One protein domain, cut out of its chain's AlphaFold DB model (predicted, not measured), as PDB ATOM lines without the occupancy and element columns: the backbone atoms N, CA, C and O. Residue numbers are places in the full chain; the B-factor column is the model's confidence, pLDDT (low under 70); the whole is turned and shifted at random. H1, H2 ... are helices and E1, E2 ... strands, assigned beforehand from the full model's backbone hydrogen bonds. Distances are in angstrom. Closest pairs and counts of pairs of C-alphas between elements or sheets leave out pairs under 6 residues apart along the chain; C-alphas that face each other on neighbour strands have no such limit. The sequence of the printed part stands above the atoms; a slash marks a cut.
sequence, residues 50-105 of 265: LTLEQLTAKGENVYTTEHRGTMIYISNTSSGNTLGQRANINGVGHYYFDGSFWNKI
ATOM      1  N   LEU A  50      44.061 -31.090  11.645       97.62
ATOM      2  CA  LEU A  50      44.180 -30.495  12.980       97.62
ATOM      3  C   LEU A  50      43.231 -31.194  13.963       97.62
ATOM      4  O   LEU A  50      42.184 -31.698  13.565       97.62
ATOM      5  N   THR A  51      43.546 -31.196  15.256       98.38
ATOM      6  CA  THR A  51      42.533 -31.445  16.297       98.38
ATOM      7  C   THR A  51      41.733 -30.166  16.571       98.38
ATOM      8  O   THR A  51      42.197 -29.057  16.286       98.38
ATOM      9  N   LEU A  52      40.532 -30.286  17.145       98.44
ATOM     10  CA  LEU A  52      39.750 -29.114  17.563       98.44
ATOM     11  C   LEU A  52      40.501 -28.265  18.604       98.44
ATOM     12  O   LEU A  52      40.421 -27.039  18.574       98.44
ATOM     13  N   GLU A  53      41.285 -28.893  19.476       98.25
ATOM     14  CA  GLU A  53      42.176 -28.211  20.417       98.25
ATOM     15  C   GLU A  53      43.257 -27.392  19.703       98.25
ATOM     16  O   GLU A  53      43.428 -26.211  19.996       98.25
ATOM     17  N   GLN A  54      43.932 -27.972  18.704       98.19
ATOM     18  CA  GLN A  54      44.930 -27.251  17.909       98.19
ATOM     19  C   GLN A  54      44.314 -26.069  17.159       98.19
ATOM     20  O   GLN A  54      44.930 -25.010  17.065       98.19
ATOM     21  N   LEU A  55      43.094 -26.225  16.639       97.81
ATOM     22  CA  LEU A  55      42.381 -25.123  16.001       97.81
ATOM     23  C   LEU A  55      41.935 -24.064  17.022       97.81
ATOM     24  O   LEU A  55      41.973 -22.876  16.721       97.81
ATOM     25  N   THR A  56      41.560 -24.474  18.234       97.56
ATOM     26  CA  THR A  56      41.224 -23.566  19.342       97.56
ATOM     27  C   THR A  56      42.436 -22.734  19.760       97.56
ATOM     28  O   THR A  56      42.314 -21.527  19.947       97.56
ATOM     29  N   ALA A  57      43.619 -23.347  19.838       97.44
ATOM     30  CA  ALA A  57      44.871 -22.666  20.169       97.44
ATOM     31  C   ALA A  57      45.277 -21.604  19.129       97.44
ATOM     32  O   ALA A  57      45.992 -20.662  19.463       97.44
ATOM     33  N   LYS A  58      44.793 -21.711  17.882       95.88
ATOM     34  CA  LYS A  58      44.968 -20.667  16.857       95.88
ATOM     35  C   LYS A  58      44.092 -19.427  17.095       95.88
ATOM     36  O   LYS A  58      44.329 -18.400  16.463       95.88
ATOM     37  N   GLY A  59      43.116 -19.496  18.001       93.38
ATOM     38  CA  GLY A  59      42.223 -18.387  18.329       93.38
ATOM     39  C   GLY A  59      41.371 -17.921  17.143       93.38
ATOM     40  O   GLY A  59      41.067 -18.698  16.241       93.38
ATOM     41  N   GLU A  60      40.987 -16.642  17.159       92.88
ATOM     42  CA  GLU A  60      40.082 -16.018  16.171       92.88
ATOM     43  C   GLU A  60      40.801 -15.095  15.169       92.88
ATOM     44  O   GLU A  60      40.190 -14.597  14.230       92.88
ATOM     45  N   ASN A  61      42.101 -14.840  15.360       91.88
ATOM     46  CA  ASN A  61      42.835 -13.818  14.597       91.88
ATOM     47  C   ASN A  61      43.696 -14.395  13.463       91.88
ATOM     48  O   ASN A  61      44.195 -13.643  12.631       91.88
ATOM     49  N   VAL A  62      43.912 -15.716  13.438       95.75
ATOM     50  CA  VAL A  62      44.746 -16.373  12.415       95.75
ATOM     51  C   VAL A  62      43.981 -16.541  11.106       95.75
ATOM     52  O   VAL A  62      44.526 -16.281  10.037       95.75
ATOM     53  N   TYR A  63      42.721 -16.968  11.184       96.31
ATOM     54  CA  TYR A  63      41.856 -17.095  10.019       96.31
ATOM     55  C   TYR A  63      40.977 -15.853   9.920       96.31
ATOM     56  O   TYR A  63      40.223 -15.530  10.830       96.31
ATOM     57  N   THR A  64      41.109 -15.142   8.810       96.06
ATOM     58  CA  THR A  64      40.412 -13.881   8.515       96.06
ATOM     59  C   THR A  64      39.653 -14.011   7.197       96.06
ATOM     60  O   THR A  64      39.768 -15.028   6.513       96.06
ATOM     61  N   THR A  65      38.907 -12.987   6.787       96.19
ATOM     62  CA  THR A  65      38.161 -12.977   5.513       96.19
ATOM     63  C   THR A  65      39.015 -13.319   4.287       96.19
ATOM     64  O   THR A  65      38.513 -13.973   3.373       96.19
ATOM     65  N   GLU A  66      40.304 -12.968   4.296       96.94
ATOM     66  CA  GLU A  66      41.275 -13.306   3.239       96.94
ATOM     67  C   GLU A  66      41.518 -14.817   3.094       96.94
ATOM     68  O   GLU A  66      41.930 -15.297   2.044       96.94
ATOM     69  N   HIS A  67      41.228 -15.591   4.141       97.19
ATOM     70  CA  HIS A  67      41.404 -17.041   4.177       97.19
ATOM     71  C   HIS A  67      40.120 -17.808   3.827       97.19
ATOM     72  O   HIS A  67      40.053 -19.030   4.013       97.19
ATOM     73  N   ARG A  68      39.076 -17.127   3.343       97.31
ATOM     74  CA  ARG A  68      37.828 -17.773   2.918       97.31
ATOM     75  C   ARG A  68      38.098 -18.815   1.826       97.31
ATOM     76  O   ARG A  68      38.818 -18.560   0.869       97.31
ATOM     77  N   GLY A  69      37.491 -19.990   1.969       95.56
ATOM     78  CA  GLY A  69      37.716 -21.150   1.105       95.56
ATOM     79  C   GLY A  69      38.841 -22.075   1.579       95.56
ATOM     80  O   GLY A  69      39.020 -23.140   0.994       95.56
ATOM     81  N   THR A  70      39.566 -21.730   2.653       97.50
ATOM     82  CA  THR A  70      40.545 -22.644   3.270       97.50
ATOM     83  C   THR A  70      39.849 -23.916   3.725       97.50
ATOM     84  O   THR A  70      38.843 -23.844   4.424       97.50
ATOM     85  N   MET A  71      40.413 -25.073   3.384       97.81
ATOM     86  CA  MET A  71      39.889 -26.376   3.779       97.81
ATOM     87  C   MET A  71      40.850 -27.093   4.729       97.81
ATOM     88  O   MET A  71      42.063 -27.087   4.523       97.81
ATOM     89  N   ILE A  72      40.295 -27.742   5.749       97.81
ATOM     90  CA  ILE A  72      41.030 -28.556   6.724       97.81
ATOM     91  C   ILE A  72      40.275 -29.850   7.025       97.81
ATOM     92  O   ILE A  72      39.074 -29.970   6.775       97.81
ATOM     93  N   TYR A  73      40.974 -30.813   7.611       98.12
ATOM     94  CA  TYR A  73      40.372 -31.978   8.250       98.12
ATOM     95  C   TYR A  73      40.504 -31.858   9.772       98.12
ATOM     96  O   TYR A  73      41.600 -31.648  10.287       98.12
ATOM     97  N   ILE A  74      39.397 -32.003  10.498       98.25
ATOM     98  CA  ILE A  74      39.404 -32.117  11.956       98.25
ATOM     99  C   ILE A  74      39.480 -33.593  12.315       98.25
ATOM    100  O   ILE A  74      38.520 -34.326  12.083       98.25
ATOM    101  N   SER A  75      40.609 -34.024  12.875       97.75
ATOM    102  CA  SER A  75      40.891 -35.432  13.171       97.75
ATOM    103  C   SER A  75      40.373 -35.906  14.524       97.75
ATOM    104  O   SER A  75      40.179 -37.104  14.716       97.75
ATOM    105  N   ASN A  76      40.150 -34.985  15.464       97.62
ATOM    106  CA  ASN A  76      39.689 -35.288  16.815       97.62
ATOM    107  C   ASN A  76      38.962 -34.071  17.417       97.62
ATOM    108  O   ASN A  76      39.424 -32.939  17.257       97.62
ATOM    109  N   THR A  77      37.841 -34.308  18.105       97.31
ATOM    110  CA  THR A  77      37.020 -33.282  18.779       97.31
ATOM    111  C   THR A  77      36.810 -33.553  20.275       97.31
ATOM    112  O   THR A  77      35.877 -33.021  20.863       97.31
ATOM    113  N   SER A  78      37.638 -34.398  20.892       97.31
ATOM    114  CA  SER A  78      37.576 -34.732  22.322       97.31
ATOM    115  C   SER A  78      37.992 -33.568  23.232       97.31
ATOM    116  O   SER A  78      37.574 -33.534  24.384       97.31
ATOM    117  N   SER A  79      38.775 -32.618  22.708       96.12
ATOM    118  CA  SER A  79      39.285 -31.430  23.410       96.12
ATOM    119  C   SER A  79      39.098 -30.162  22.564       96.12
ATOM    120  O   SER A  79      38.911 -30.241  21.347       96.12
ATOM    121  N   GLY A  80      39.208 -28.983  23.190       95.44
ATOM    122  CA  GLY A  80      39.001 -27.671  22.554       95.44
ATOM    123  C   GLY A  80      37.594 -27.107  22.783       95.44
ATOM    124  O   GLY A  80      36.857 -27.601  23.633       95.44
ATOM    125  N   ASN A  81      37.223 -26.047  22.054       95.62
ATOM    126  CA  ASN A  81      35.897 -25.429  22.163       95.62
ATOM    127  C   ASN A  81      35.251 -25.138  20.802       95.62
ATOM    128  O   ASN A  81      35.926 -24.999  19.784       95.62
ATOM    129  N   THR A  82      33.929 -24.982  20.821       96.19
ATOM    130  CA  THR A  82      33.096 -24.580  19.678       96.19
ATOM    131  C   THR A  82      32.649 -23.120  19.811       96.19
ATOM    132  O   THR A  82      31.501 -22.787  19.543       96.19
ATOM    133  N   LEU A  83      33.525 -22.239  20.297       95.94
ATOM    134  CA  LEU A  83      33.247 -20.801  20.384       95.94
ATOM    135  C   LEU A  83      33.782 -20.074  19.143       95.94
ATOM    136  O   LEU A  83      34.671 -20.582  18.459       95.94
ATOM    137  N   GLY A  84      33.241 -18.886  18.861       96.06
ATOM    138  CA  GLY A  84      33.689 -18.037  17.752       96.06
ATOM    139  C   GLY A  84      33.624 -18.752  16.402       96.06
ATOM    140  O   GLY A  84      32.628 -19.404  16.084       96.06
ATOM    141  N   GLN A  85      34.713 -18.695  15.638       97.69
ATOM    142  CA  GLN A  85      34.851 -19.323  14.322       97.69
ATOM    143  C   GLN A  85      34.584 -20.837  14.325       97.69
ATOM    144  O   GLN A  85      34.315 -21.417  13.276       97.69
ATOM    145  N   ARG A  86      34.648 -21.513  15.478       97.75
ATOM    146  CA  ARG A  86      34.469 -22.974  15.604       97.75
ATOM    147  C   ARG A  86      33.037 -23.387  15.955       97.75
ATOM    148  O   ARG A  86      32.802 -24.572  16.179       97.75
ATOM    149  N   ALA A  87      32.086 -22.451  15.991       97.50
ATOM    150  CA  ALA A  87      30.695 -22.708  16.381       97.50
ATOM    151  C   ALA A  87      30.025 -23.862  15.619       97.50
ATOM    152  O   ALA A  87      29.251 -24.617  16.202       97.50
ATOM    153  N   ASN A  88      30.375 -24.049  14.343       96.62
ATOM    154  CA  ASN A  88      29.764 -25.064  13.483       96.62
ATOM    155  C   ASN A  88      30.535 -26.405  13.460       96.62
ATOM    156  O   ASN A  88      30.194 -27.301  12.684       96.62
ATOM    157  N   ILE A  89      31.559 -26.582  14.308       96.88
ATOM    158  CA  ILE A  89      32.304 -27.845  14.425       96.88
ATOM    159  C   ILE A  89      31.584 -28.790  15.387       96.88
ATOM    160  O   ILE A  89      31.606 -28.598  16.596       96.88
ATOM    161  N   ASN A  90      30.986 -29.857  14.850       94.69
ATOM    162  CA  ASN A  90      30.182 -30.821  15.618       94.69
ATOM    163  C   ASN A  90      30.757 -32.249  15.641       94.69
ATOM    164  O   ASN A  90      30.091 -33.192  16.063       94.69
ATOM    165  N   GLY A  91      31.980 -32.432  15.143       95.94
ATOM    166  CA  GLY A  91      32.660 -33.724  15.144       95.94
ATOM    167  C   GLY A  91      33.779 -33.811  14.114       95.94
ATOM    168  O   GLY A  91      33.999 -32.889  13.327       95.94
ATOM    169  N   VAL A  92      34.456 -34.953  14.084       97.25
ATOM    170  CA  VAL A  92      35.501 -35.276  13.098       97.25
ATOM    171  C   VAL A  92      34.959 -35.146  11.666       97.25
ATOM    172  O   VAL A  92      33.793 -35.468  11.401       97.25
ATOM    173  N   GLY A  93      35.782 -34.634  10.746       96.56
ATOM    174  CA  GLY A  93      35.414 -34.475   9.336       96.56
ATOM    175  C   GLY A  93      36.155 -33.355   8.609       96.56
ATOM    176  O   GLY A  93      37.040 -32.710   9.162       96.56
ATOM    177  N   HIS A  94      35.783 -33.124   7.353       97.75
ATOM    178  CA  HIS A  94      36.322 -32.034   6.540       97.75
ATOM    179  C   HIS A  94      35.544 -30.741   6.781       97.75
ATOM    180  O   HIS A  94      34.318 -30.773   6.901       97.75
ATOM    181  N   TYR A  95      36.250 -29.616   6.822       97.88
ATOM    182  CA  TYR A  95      35.688 -28.290   7.058       97.88
ATOM    183  C   TYR A  95      36.264 -27.279   6.074       97.88
ATOM    184  O   TYR A  95      37.421 -27.406   5.671       97.88
ATOM    185  N   TYR A  96      35.482 -26.255   5.732       98.12
ATOM    186  CA  TYR A  96      35.968 -25.068   5.033       98.12
ATOM    187  C   TYR A  96      35.682 -23.799   5.842       98.12
ATOM    188  O   TYR A  96      34.695 -23.734   6.575       98.12
ATOM    189  N   PHE A  97      36.544 -22.794   5.710       98.25
ATOM    190  CA  PHE A  97      36.360 -21.488   6.334       98.25
ATOM    191  C   PHE A  97      35.551 -20.569   5.416       98.25
ATOM    192  O   PHE A  97      35.952 -20.338   4.275       98.25
ATOM    193  N   ASP A  98      34.426 -20.027   5.882       97.50
ATOM    194  CA  ASP A  98      33.581 -19.122   5.079       97.50
ATOM    195  C   ASP A  98      33.955 -17.629   5.215       97.50
ATOM    196  O   ASP A  98      33.354 -16.778   4.559       97.50
ATOM    197  N   GLY A  99      34.979 -17.317   6.016       96.50
ATOM    198  CA  GLY A  99      35.366 -15.953   6.390       96.50
ATOM    199  C   GLY A  99      34.938 -15.561   7.809       96.50
ATOM    200  O   GLY A  99      35.396 -14.543   8.321       96.50
ATOM    201  N   SER A 100      34.083 -16.355   8.454       96.50
ATOM    202  CA  SER A 100      33.581 -16.133   9.816       96.50
ATOM    203  C   SER A 100      33.448 -17.417  10.635       96.50
ATOM    204  O   SER A 100      33.658 -17.378  11.840       96.50
ATOM    205  N   PHE A 101      33.140 -18.553  10.012       98.00
ATOM    206  CA  PHE A 101      32.949 -19.845  10.656       98.00
ATOM    207  C   PHE A 101      33.576 -20.992   9.854       98.00
ATOM    208  O   PHE A 101      33.706 -20.961   8.627       98.00
ATOM    209  N   TRP A 102      33.942 -22.047  10.579       98.12
ATOM    210  CA  TRP A 102      34.342 -23.339  10.039       98.12
ATOM    211  C   TRP A 102      33.116 -24.217   9.815       98.12
ATOM    212  O   TRP A 102      32.547 -24.748  10.767       98.12
ATOM    213  N   ASN A 103      32.736 -24.417   8.556       97.25
ATOM    214  CA  ASN A 103      31.557 -25.192   8.180       97.25
ATOM    215  C   ASN A 103      31.935 -26.598   7.732       97.25
ATOM    216  O   ASN A 103      32.856 -26.785   6.932       97.25
ATOM    217  N   LYS A 104      31.212 -27.596   8.246       96.06
ATOM    218  CA  LYS A 104      31.453 -28.998   7.914       96.06
ATOM    219  C   LYS A 104      31.014 -29.295   6.487       96.06
ATOM    220  O   LYS A 104      29.881 -29.014   6.107       96.06
ATOM    221  N   ILE A 105      31.885 -29.945   5.726       94.75
ATOM    222  CA  ILE A 105      31.541 -30.528   4.433       94.75
ATOM    223  C   ILE A 105      30.871 -31.868   4.720       94.75
ATOM    224  O   ILE A 105      31.521 -32.830   5.133       94.75
TER     225      ILE A 105
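What this domain is: This is residues 50 to 105 of the 265 residues of an uncharacterized protein of Flavobacteriaceae bacterium (UniProt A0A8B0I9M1). With little regular structure, this is a small three-stranded sheet, E1 E2 E3, whose edge strand E1 is grazed by one short helix, H1, with two long loops, residues 58 to 70 and 77 to 92. The 56 printed residues run H1, E1, E2, E3, with 20 in named elements, class mixed; the sheet is a meander, each strand the antiparallel neighbour of the one before. It is compact, radius of gyration of the C-alphas 9.8 A, spanning 29 by 21 by 15 A.

Where its parts are: H1, residues 52 to 57, begins at C-alpha 52 (39.750, -29.114, 17.563). E1, residues 71 to 76, measures 15.8 A; E2, residues 93 to 97, 13.4 A. E3, residues 102 to 104, ends at C-alpha 104 (31.453, -28.998, 7.914).

How they stand to each other: Residues 50 to 51 pair, parallel, with residues 74 to 76 of E1. H1, with every O i to N i+4 pair within hydrogen-bond range, only grazes the sheet; its closest C-alpha to E1 is Leu 52, 6.2 A from that of Asn 76. Hairpin E1 and E2 has N 72 and O 95 at 2.9 A; hairpin E2 and E3, N 96 and O 103 at 2.9 A.

The domain as a whole: The printed part has no cut. Links H1 to E1 and E1 to E2 are long. No printed residue is under 70 in pLDDT.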